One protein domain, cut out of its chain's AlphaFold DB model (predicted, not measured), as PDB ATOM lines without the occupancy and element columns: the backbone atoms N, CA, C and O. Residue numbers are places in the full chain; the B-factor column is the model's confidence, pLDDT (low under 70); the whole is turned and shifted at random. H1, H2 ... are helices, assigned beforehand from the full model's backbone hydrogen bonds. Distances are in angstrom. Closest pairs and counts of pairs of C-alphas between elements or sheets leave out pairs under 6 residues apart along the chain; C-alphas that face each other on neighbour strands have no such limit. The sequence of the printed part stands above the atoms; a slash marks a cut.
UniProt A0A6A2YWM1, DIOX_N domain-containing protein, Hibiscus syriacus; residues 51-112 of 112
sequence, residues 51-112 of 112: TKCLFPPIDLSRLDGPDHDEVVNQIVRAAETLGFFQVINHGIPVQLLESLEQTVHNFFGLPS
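Overview. This is residues 51 to 112 of the 112 residues of the protein "DIOX_N domain-containing protein" of Hibiscus syriacus (UniProt A0A6A2YWM1). H1 and the two extended stretches before and after it form a small body, and a long arm, residues 92 to 112 with H2, sticks out from it. The 62 printed residues have two named helices, H1 then H2, and no named strand; the class is all helix, with under half of the residues, 29, in named elements. The whole is flat, 49 by 31 by 15 A, and only just extended, close to loose, with a radius of gyration of the C-alphas of 16.3 A.

Arrangement. Residues 58 to 59 pair in parallel with residues 87 to 88, stretches too short to be named strands. H1, residues 68 to 81, is apart from H2, residues 94 to 108. In H1 and H2 every O i to N i+4 pair is within hydrogen-bond range. Residues 92 to 112 stand free.

Along the chain. H1 begins at C-alpha 68 (23.489, 34.678, 10.993) and is 20.0 A long. H2, 21.5 A long, ends at C-alpha 108 (17.762, -4.205, 2.037).

Size, cuts and confidence. The C-alphas of Pro 66 and Ser 112, the two farthest apart, are 52.4 A apart. The link from H1 to H2 is long, with 12 residues. The printed part has no cut, and no printed residue is under 70 in pLDDT.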
ATOM      1  N   THR A  51      17.001  10.632  29.728       80.00
ATOM      2  CA  THR A  51      16.585  12.041  29.777       80.00
ATOM      3  C   THR A  51      16.320  12.566  28.368       80.00
ATOM      4  O   THR A  51      17.071  12.289  27.433       80.00
ATOM      5  N   LYS A  52      15.262  13.368  28.196       79.62
ATOM      6  CA  LYS A  52      15.012  14.059  26.924       79.62
ATOM      7  C   LYS A  52      16.100  15.101  26.663       79.62
ATOM      8  O   LYS A  52      16.462  15.854  27.565       79.62
ATOM      9  N   CYS A  53      16.569  15.182  25.419       75.94
ATOM     10  CA  CYS A  53      17.431  16.280  24.992       75.94
ATOM     11  C   CYS A  53      16.667  17.605  25.122       75.94
ATOM     12  O   CYS A  53      15.554  17.733  24.614       75.94
ATOM     13  N   LEU A  54      17.258  18.571  25.825       79.62
ATOM     14  CA  LEU A  54      16.649  19.878  26.089       79.62
ATOM     15  C   LEU A  54      16.942  20.912  24.992       79.62
ATOM     16  O   LEU A  54      16.396  22.011  25.038       79.62
ATOM     17  N   PHE A  55      17.801  20.584  24.024       83.69
ATOM     18  CA  PHE A  55      18.123  21.482  22.923       83.69
ATOM     19  C   PHE A  55      17.083  21.323  21.811       83.69
ATOM     20  O   PHE A  55      16.948  20.219  21.270       83.69
ATOM     21  N   PRO A  56      16.337  22.386  21.465       90.69
ATOM     22  CA  PRO A  56      15.473  22.348  20.297       90.69
ATOM     23  C   PRO A  56      16.320  22.224  19.018       90.69
ATOM     24  O   PRO A  56      17.497  22.601  19.023       90.69
ATOM     25  N   PRO A  57      15.745  21.720  17.912       94.88
ATOM     26  CA  PRO A  57      16.404  21.770  16.616       94.88
ATOM     27  C   PRO A  57      16.751  23.210  16.213       94.88
ATOM     28  O   PRO A  57      15.975  24.133  16.458       94.88
ATOM     29  N   ILE A  58      17.905  23.385  15.574       96.12
ATOM     30  CA  ILE A  58      18.402  24.673  15.086       96.12
ATOM     31  C   ILE A  58      17.771  24.963  13.720       96.12
ATOM     32  O   ILE A  58      17.841  24.139  12.807       96.12
ATOM     33  N   ASP A  59      17.160  26.136  13.572       97.12
ATOM     34  CA  ASP A  59      16.560  26.581  12.313       97.12
ATOM     35  C   ASP A  59      17.612  27.217  11.397       97.12
ATOM     36  O   ASP A  59      18.101  28.317  11.661       97.12
ATOM     37  N   LEU A  60      17.949  26.529  10.304       97.94
ATOM     38  CA  LEU A  60      18.958  26.992   9.353       97.94
ATOM     39  C   LEU A  60      18.419  27.967   8.303       97.94
ATOM     40  O   LEU A  60      19.215  28.554   7.576       97.94
ATOM     41  N   SER A  61      17.105  28.214   8.235       97.00
ATOM     42  CA  SER A  61      16.544  29.177   7.269       97.00
ATOM     43  C   SER A  61      17.027  30.612   7.494       97.00
ATOM     44  O   SER A  61      17.003  31.428   6.573       97.00
ATOM     45  N   ARG A  62      17.475  30.922   8.717       94.69
ATOM     46  CA  ARG A  62      17.971  32.243   9.122       94.69
ATOM     47  C   ARG A  62      19.491  32.380   9.000       94.69
ATOM     48  O   ARG A  62      20.015  33.457   9.268       94.69
ATOM     49  N   LEU A  63      20.191  31.313   8.598       96.06
ATOM     50  CA  LEU A  63      21.653  31.271   8.568       96.06
ATOM     51  C   LEU A  63      22.244  32.304   7.602       96.06
ATOM     52  O   LEU A  63      23.205  32.972   7.953       96.06
ATOM     53  N   ASP A  64      21.643  32.484   6.428       94.81
ATOM     54  CA  ASP A  64      22.092  33.467   5.429       94.81
ATOM     55  C   ASP A  64      21.390  34.834   5.586       94.81
ATOM     56  O   ASP A  64      21.356  35.650   4.663       94.81
ATOM     57  N   GLY A  65      20.771  35.073   6.747       94.00
ATOM     58  CA  GLY A  65      19.963  36.250   7.049       94.00
ATOM     59  C   GLY A  65      20.591  37.193   8.085       94.00
ATOM     60  O   GLY A  65      21.743  37.024   8.482       94.00
ATOM     61  N   PRO A  66      19.826  38.190   8.573       96.31
ATOM     62  CA  PRO A  66      20.296  39.127   9.600       96.31
ATOM     63  C   PRO A  66      20.632  38.451  10.938       96.31
ATOM     64  O   PRO A  66      21.336  39.035  11.753       96.31
ATOM     65  N   ASP A  67      20.149  37.226  11.150       96.81
ATOM     66  CA  ASP A  67      20.349  36.455  12.379       96.81
ATOM     67  C   ASP A  67      21.481  35.423  12.258       96.81
ATOM     68  O   ASP A  67      21.569  34.510  13.080       96.81
ATOM     69  N   HIS A  68      22.344  35.557  11.244       97.44
ATOM     70  CA  HIS A  68      23.489  34.678  10.993       97.44
ATOM     71  C   HIS A  68      24.268  34.350  12.275       97.44
ATOM     72  O   HIS A  68      24.418  33.182  12.635       97.44
ATOM     73  N   ASP A  69      24.697  35.385  13.003       98.12
ATOM     74  CA  ASP A  69      25.498  35.232  14.219       98.12
ATOM     75  C   ASP A  69      24.740  34.478  15.322       98.12
ATOM     76  O   ASP A  69      25.341  33.732  16.093       98.12
ATOM     77  N   GLU A  70      23.415  34.625  15.408       97.50
ATOM     78  CA  GLU A  70      22.606  33.886  16.378       97.50
ATOM     79  C   GLU A  70      22.564  32.393  16.035       97.50
ATOM     80  O   GLU A  70      22.782  31.558  16.916       97.50
ATOM     81  N   VAL A  71      22.352  32.042  14.762       97.44
ATOM     82  CA  VAL A  71      22.350  30.641  14.311       97.44
ATOM     83  C   VAL A  71      23.730  30.007  14.516       97.44
ATOM     84  O   VAL A  71      23.827  28.904  15.057       97.44
ATOM     85  N   VAL A  72      24.810  30.717  14.170       97.69
ATOM     86  CA  VAL A  72      26.192  30.262  14.407       97.69
ATOM     87  C   VAL A  72      26.445  30.029  15.898       97.69
ATOM     88  O   VAL A  72      26.961  28.976  16.274       97.69
ATOM     89  N   ASN A  73      26.019  30.949  16.767       97.56
ATOM     90  CA  ASN A  73      26.158  30.789  18.216       97.56
ATOM     91  C   ASN A  73      25.365  29.589  18.756       97.56
ATOM     92  O   ASN A  73      25.847  28.894  19.654       97.56
ATOM     93  N   GLN A  74      24.176  29.301  18.217       96.25
ATOM     94  CA  GLN A  74      23.416  28.100  18.583       96.25
ATOM     95  C   GLN A  74      24.168  26.818  18.204       96.25
ATOM     96  O   GLN A  74      24.239  25.897  19.021       96.25
ATOM     97  N   ILE A  75      24.770  26.773  17.008       96.31
ATOM     98  CA  ILE A  75      25.568  25.631  16.536       96.31
ATOM     99  C   ILE A  75      26.788  25.421  17.436       96.31
ATOM    100  O   ILE A  75      26.988  24.316  17.940       96.31
ATOM    101  N   VAL A  76      27.571  26.479  17.684       97.06
ATOM    102  CA  VAL A  76      28.759  26.424  18.552       97.06
ATOM    103  C   VAL A  76      28.374  25.938  19.944       97.06
ATOM    104  O   VAL A  76      28.934  24.960  20.434       97.06
ATOM    105  N   ARG A  77      27.343  26.536  20.550       95.62
ATOM    106  CA  ARG A  77      26.893  26.160  21.891       95.62
ATOM    107  C   ARG A  77      26.459  24.699  21.970       95.62
ATOM    108  O   ARG A  77      26.786  24.023  22.946       95.62
ATOM    109  N   ALA A  78      25.708  24.206  20.987       94.38
ATOM    110  CA  ALA A  78      25.261  22.817  20.985       94.38
ATOM    111  C   ALA A  78      26.434  21.842  20.771       94.38
ATOM    112  O   ALA A  78      26.507  20.815  21.452       94.38
ATOM    113  N   ALA A  79      27.386  22.191  19.902       95.50
ATOM    114  CA  ALA A  79      28.606  21.420  19.684       95.50
ATOM    115  C   ALA A  79      29.497  21.363  20.939       95.50
ATOM    116  O   ALA A  79      29.987  20.293  21.284       95.50
ATOM    117  N   GLU A  80      29.656  22.471  21.664       96.00
ATOM    118  CA  GLU A  80      30.464  22.529  22.890       96.00
ATOM    119  C   GLU A  80      29.780  21.868  24.093       96.00
ATOM    120  O   GLU A  80      30.450  21.283  24.941       96.00
ATOM    121  N   THR A  81      28.448  21.959  24.187       92.00
ATOM    122  CA  THR A  81      27.712  21.445  25.354       92.00
ATOM    123  C   THR A  81      27.385  19.959  25.226       92.00
ATOM    124  O   THR A  81      27.526  19.219  26.197       92.00
ATOM    125  N   LEU A  82      26.906  19.523  24.057       90.88
ATOM    126  CA  LEU A  82      26.457  18.145  23.825       90.88
ATOM    127  C   LEU A  82      27.302  17.382  22.803       90.88
ATOM    128  O   LEU A  82      27.260  16.154  22.796       90.88
ATOM    129  N   GLY A  83      27.998  18.074  21.898       93.19
ATOM    130  CA  GLY A  83      28.627  17.442  20.732       93.19
ATOM    131  C   GLY A  83      27.625  16.935  19.687       93.19
ATOM    132  O   GLY A  83      28.015  16.225  18.764       93.19
ATOM    133  N   PHE A  84      26.337  17.275  19.825       92.62
ATOM    134  CA  PHE A  84      25.253  16.822  18.954       92.62
ATOM    135  C   PHE A  84      24.120  17.854  18.896       92.62
ATOM    136  O   PHE A  84      23.780  18.469  19.908       92.62
ATOM    137  N   PHE A  85      23.496  18.011  17.728       94.31
ATOM    138  CA  PHE A  85      22.323  18.863  17.522       94.31
ATOM    139  C   PHE A  85      21.487  18.371  16.340       94.31
ATOM    140  O   PHE A  85      21.964  17.639  15.477       94.31
ATOM    141  N   GLN A  86      20.221  18.784  16.311       95.25
ATOM    142  CA  GLN A  86      19.321  18.568  15.179       95.25
ATOM    143  C   GLN A  86      19.139  19.884  14.428       95.25
ATOM    144  O   GLN A  86      19.247  20.952  15.029       95.25
ATOM    145  N   VAL A  87      18.839  19.810  13.134       96.56
ATOM    146  CA  VAL A  87      18.587  20.983  12.290       96.56
ATOM    147  C   VAL A  87      17.252  20.852  11.570       96.56
ATOM    148  O   VAL A  87      16.844  19.751  11.206       96.56
ATOM    149  N   ILE A  88      16.588  21.979  11.347       97.00
ATOM    150  CA  ILE A  88      15.382  22.103  10.520       97.00
ATOM    151  C   ILE A  88      15.580  23.208   9.485       97.00
ATOM    152  O   ILE A  88      16.498  24.021   9.600       97.00
ATOM    153  N   ASN A  89      14.734  23.216   8.454       97.38
ATOM    154  CA  ASN A  89      14.817  24.161   7.335       97.38
ATOM    155  C   ASN A  89      16.223  24.233   6.701       97.38
ATOM    156  O   ASN A  89      16.662  25.279   6.239       97.38
ATOM    157  N   HIS A  90      16.923  23.097   6.647       96.69
ATOM    158  CA  HIS A  90      18.289  22.950   6.128       96.69
ATOM    159  C   HIS A  90      18.388  23.034   4.589       96.69
ATOM    160  O   HIS A  90      19.422  22.704   4.017       96.69
ATOM    161  N   GLY A  91      17.307  23.403   3.894       96.81
ATOM    162  CA  GLY A  91      17.273  23.571   2.434       96.81
ATOM    163  C   GLY A  91      17.268  22.278   1.606       96.81
ATOM    164  O   GLY A  91      17.144  22.347   0.386       96.81
ATOM    165  N   ILE A  92      17.358  21.100   2.236       97.25
ATOM    166  CA  ILE A  92      17.267  19.810   1.525       97.25
ATOM    167  C   ILE A  92      15.782  19.464   1.341       97.25
ATOM    168  O   ILE A  92      15.054  19.439   2.337       97.25
ATOM    169  N   PRO A  93      15.315  19.181   0.109       97.94
ATOM    170  CA  PRO A  93      13.923  18.821  -0.140       97.94
ATOM    171  C   PRO A  93      13.502  17.574   0.640       97.94
ATOM    172  O   PRO A  93      14.190  16.554   0.609       97.94
ATOM    173  N   VAL A  94      12.333  17.626   1.278       97.25
ATOM    174  CA  VAL A  94      11.785  16.489   2.040       97.25
ATOM    175  C   VAL A  94      11.603  15.265   1.143       97.25
ATOM    176  O   VAL A  94      11.976  14.163   1.530       97.25
ATOM    177  N   GLN A  95      11.154  15.467  -0.099       98.00
ATOM    178  CA  GLN A  95      10.960  14.375  -1.057       98.00
ATOM    179  C   GLN A  95      12.268  13.632  -1.374       98.00
ATOM    180  O   GLN A  95      12.243  12.446  -1.696       98.00
ATOM    181  N   LEU A  96      13.421  14.311  -1.289       98.25
ATOM    182  CA  LEU A  96      14.721  13.673  -1.490       98.25
ATOM    183  C   LEU A  96      15.071  12.754  -0.315       98.25
ATOM    184  O   LEU A  96      15.561  11.650  -0.541       98.25
ATOM    185  N   LEU A  97      14.796  13.190   0.919       97.88
ATOM    186  CA  LEU A  97      14.995  12.374   2.120       97.88
ATOM    187  C   LEU A  97      14.080  11.142   2.103       97.88
ATOM    188  O   LEU A  97      14.565  10.027   2.265       97.88
ATOM    189  N   GLU A  98      12.796  11.319   1.788       98.19
ATOM    190  CA  GLU A  98      11.836  10.214   1.653       98.19
ATOM    191  C   GLU A  98      12.252   9.225   0.552       98.19
ATOM    192  O   GLU A  98      12.228   8.008   0.743       98.19
ATOM    193  N   SER A  99      12.698   9.729  -0.606       98.50
ATOM    194  CA  SER A  99      13.198   8.877  -1.690       98.50
ATOM    195  C   SER A  99      14.459   8.107  -1.288       98.50
ATOM    196  O   SER A  99      14.642   6.968  -1.727       98.50
ATOM    197  N   LEU A 100      15.342   8.713  -0.490       98.38
ATOM    198  CA  LEU A 100      16.540   8.057   0.027       98.38
ATOM    199  C   LEU A 100      16.160   6.928   0.990       98.38
ATOM    200  O   LEU A 100      16.626   5.804   0.811       98.38
ATOM    201  N   GLU A 101      15.271   7.197   1.948       98.31
ATOM    202  CA  GLU A 101      14.753   6.192   2.884       98.31
ATOM    203  C   GLU A 101      14.101   5.021   2.138       98.31
ATOM    204  O   GLU A 101      14.432   3.858   2.384       98.31
ATOM    205  N   GLN A 102      13.253   5.313   1.148       98.50
ATOM    206  CA  GLN A 102      12.622   4.284   0.324       98.50
ATOM    207  C   GLN A 102      13.651   3.457  -0.456       98.50
ATOM    208  O   GLN A 102      13.515   2.238  -0.566       98.50
ATOM    209  N   THR A 103      14.700   4.093  -0.981       98.56
ATOM    210  CA  THR A 103      15.779   3.396  -1.697       98.56
ATOM    211  C   THR A 103      16.539   2.450  -0.768       98.56
ATOM    212  O   THR A 103      16.797   1.308  -1.147       98.56
ATOM    213  N   VAL A 104      16.838   2.881   0.460       98.25
ATOM    214  CA  VAL A 104      17.484   2.043   1.483       98.25
ATOM    215  C   VAL A 104      16.602   0.842   1.830       98.25
ATOM    216  O   VAL A 104      17.083  -0.293   1.814       98.25
ATOM    217  N   HIS A 105      15.304   1.059   2.065       97.69
ATOM    218  CA  HIS A 105      14.356  -0.030   2.313       97.69
ATOM    219  C   HIS A 105      14.282  -1.021   1.151       97.69
ATOM    220  O   HIS A 105      14.317  -2.229   1.379       97.69
ATOM    221  N   ASN A 106      14.225  -0.529  -0.088       98.12
ATOM    222  CA  ASN A 106      14.187  -1.376  -1.277       98.12
ATOM    223  C   ASN A 106      15.464  -2.209  -1.416       98.12
ATOM    224  O   ASN A 106      15.377  -3.405  -1.681       98.12
ATOM    225  N   PHE A 107      16.636  -1.602  -1.206       97.69
ATOM    226  CA  PHE A 107      17.924  -2.290  -1.289       97.69
ATOM    227  C   PHE A 107      18.023  -3.432  -0.274       97.69
ATOM    228  O   PHE A 107      18.284  -4.570  -0.653       97.69
ATOM    229  N   PHE A 108      17.744  -3.163   1.005       96.44
ATOM    230  CA  PHE A 108      17.762  -4.205   2.037       96.44
ATOM    231  C   PHE A 108      16.563  -5.167   1.952       96.44
ATOM    232  O   PHE A 108      16.549  -6.195   2.629       96.44
ATOM    233  N   GLY A 109      15.556  -4.852   1.136       94.75
ATOM    234  CA  GLY A 109      14.438  -5.727   0.792       94.75
ATOM    235  C   GLY A 109      14.723  -6.697  -0.360       94.75
ATOM    236  O   GLY A 109      13.896  -7.575  -0.610       94.75
ATOM    237  N   LEU A 110      15.858  -6.565  -1.058       95.00
ATOM    238  CA  LEU A 110      16.268  -7.514  -2.093       95.00
ATOM    239  C   LEU A 110      16.538  -8.910  -1.493       95.00
ATOM    240  O   LEU A 110      16.885  -9.016  -0.312       95.00
ATOM    241  N   PRO A 111      16.392  -9.988  -2.290       89.31
ATOM    242  CA  PRO A 111      16.797 -11.325  -1.871       89.31
ATOM    243  C   PRO A 111      18.273 -11.360  -1.463       89.31
ATOM    244  O   PRO A 111      19.109 -10.733  -2.119       89.31
ATOM    245  N   SER A 112      18.552 -12.083  -0.377       76.44
ATOM    246  CA  SER A 112      19.902 -12.365   0.131       76.44
ATOM    247  C   SER A 112      20.660 -13.328  -0.779       76.44
ATOM    248  O   SER A 112      20.004 -14.249  -1.322       76.44
TER     249      SER A 112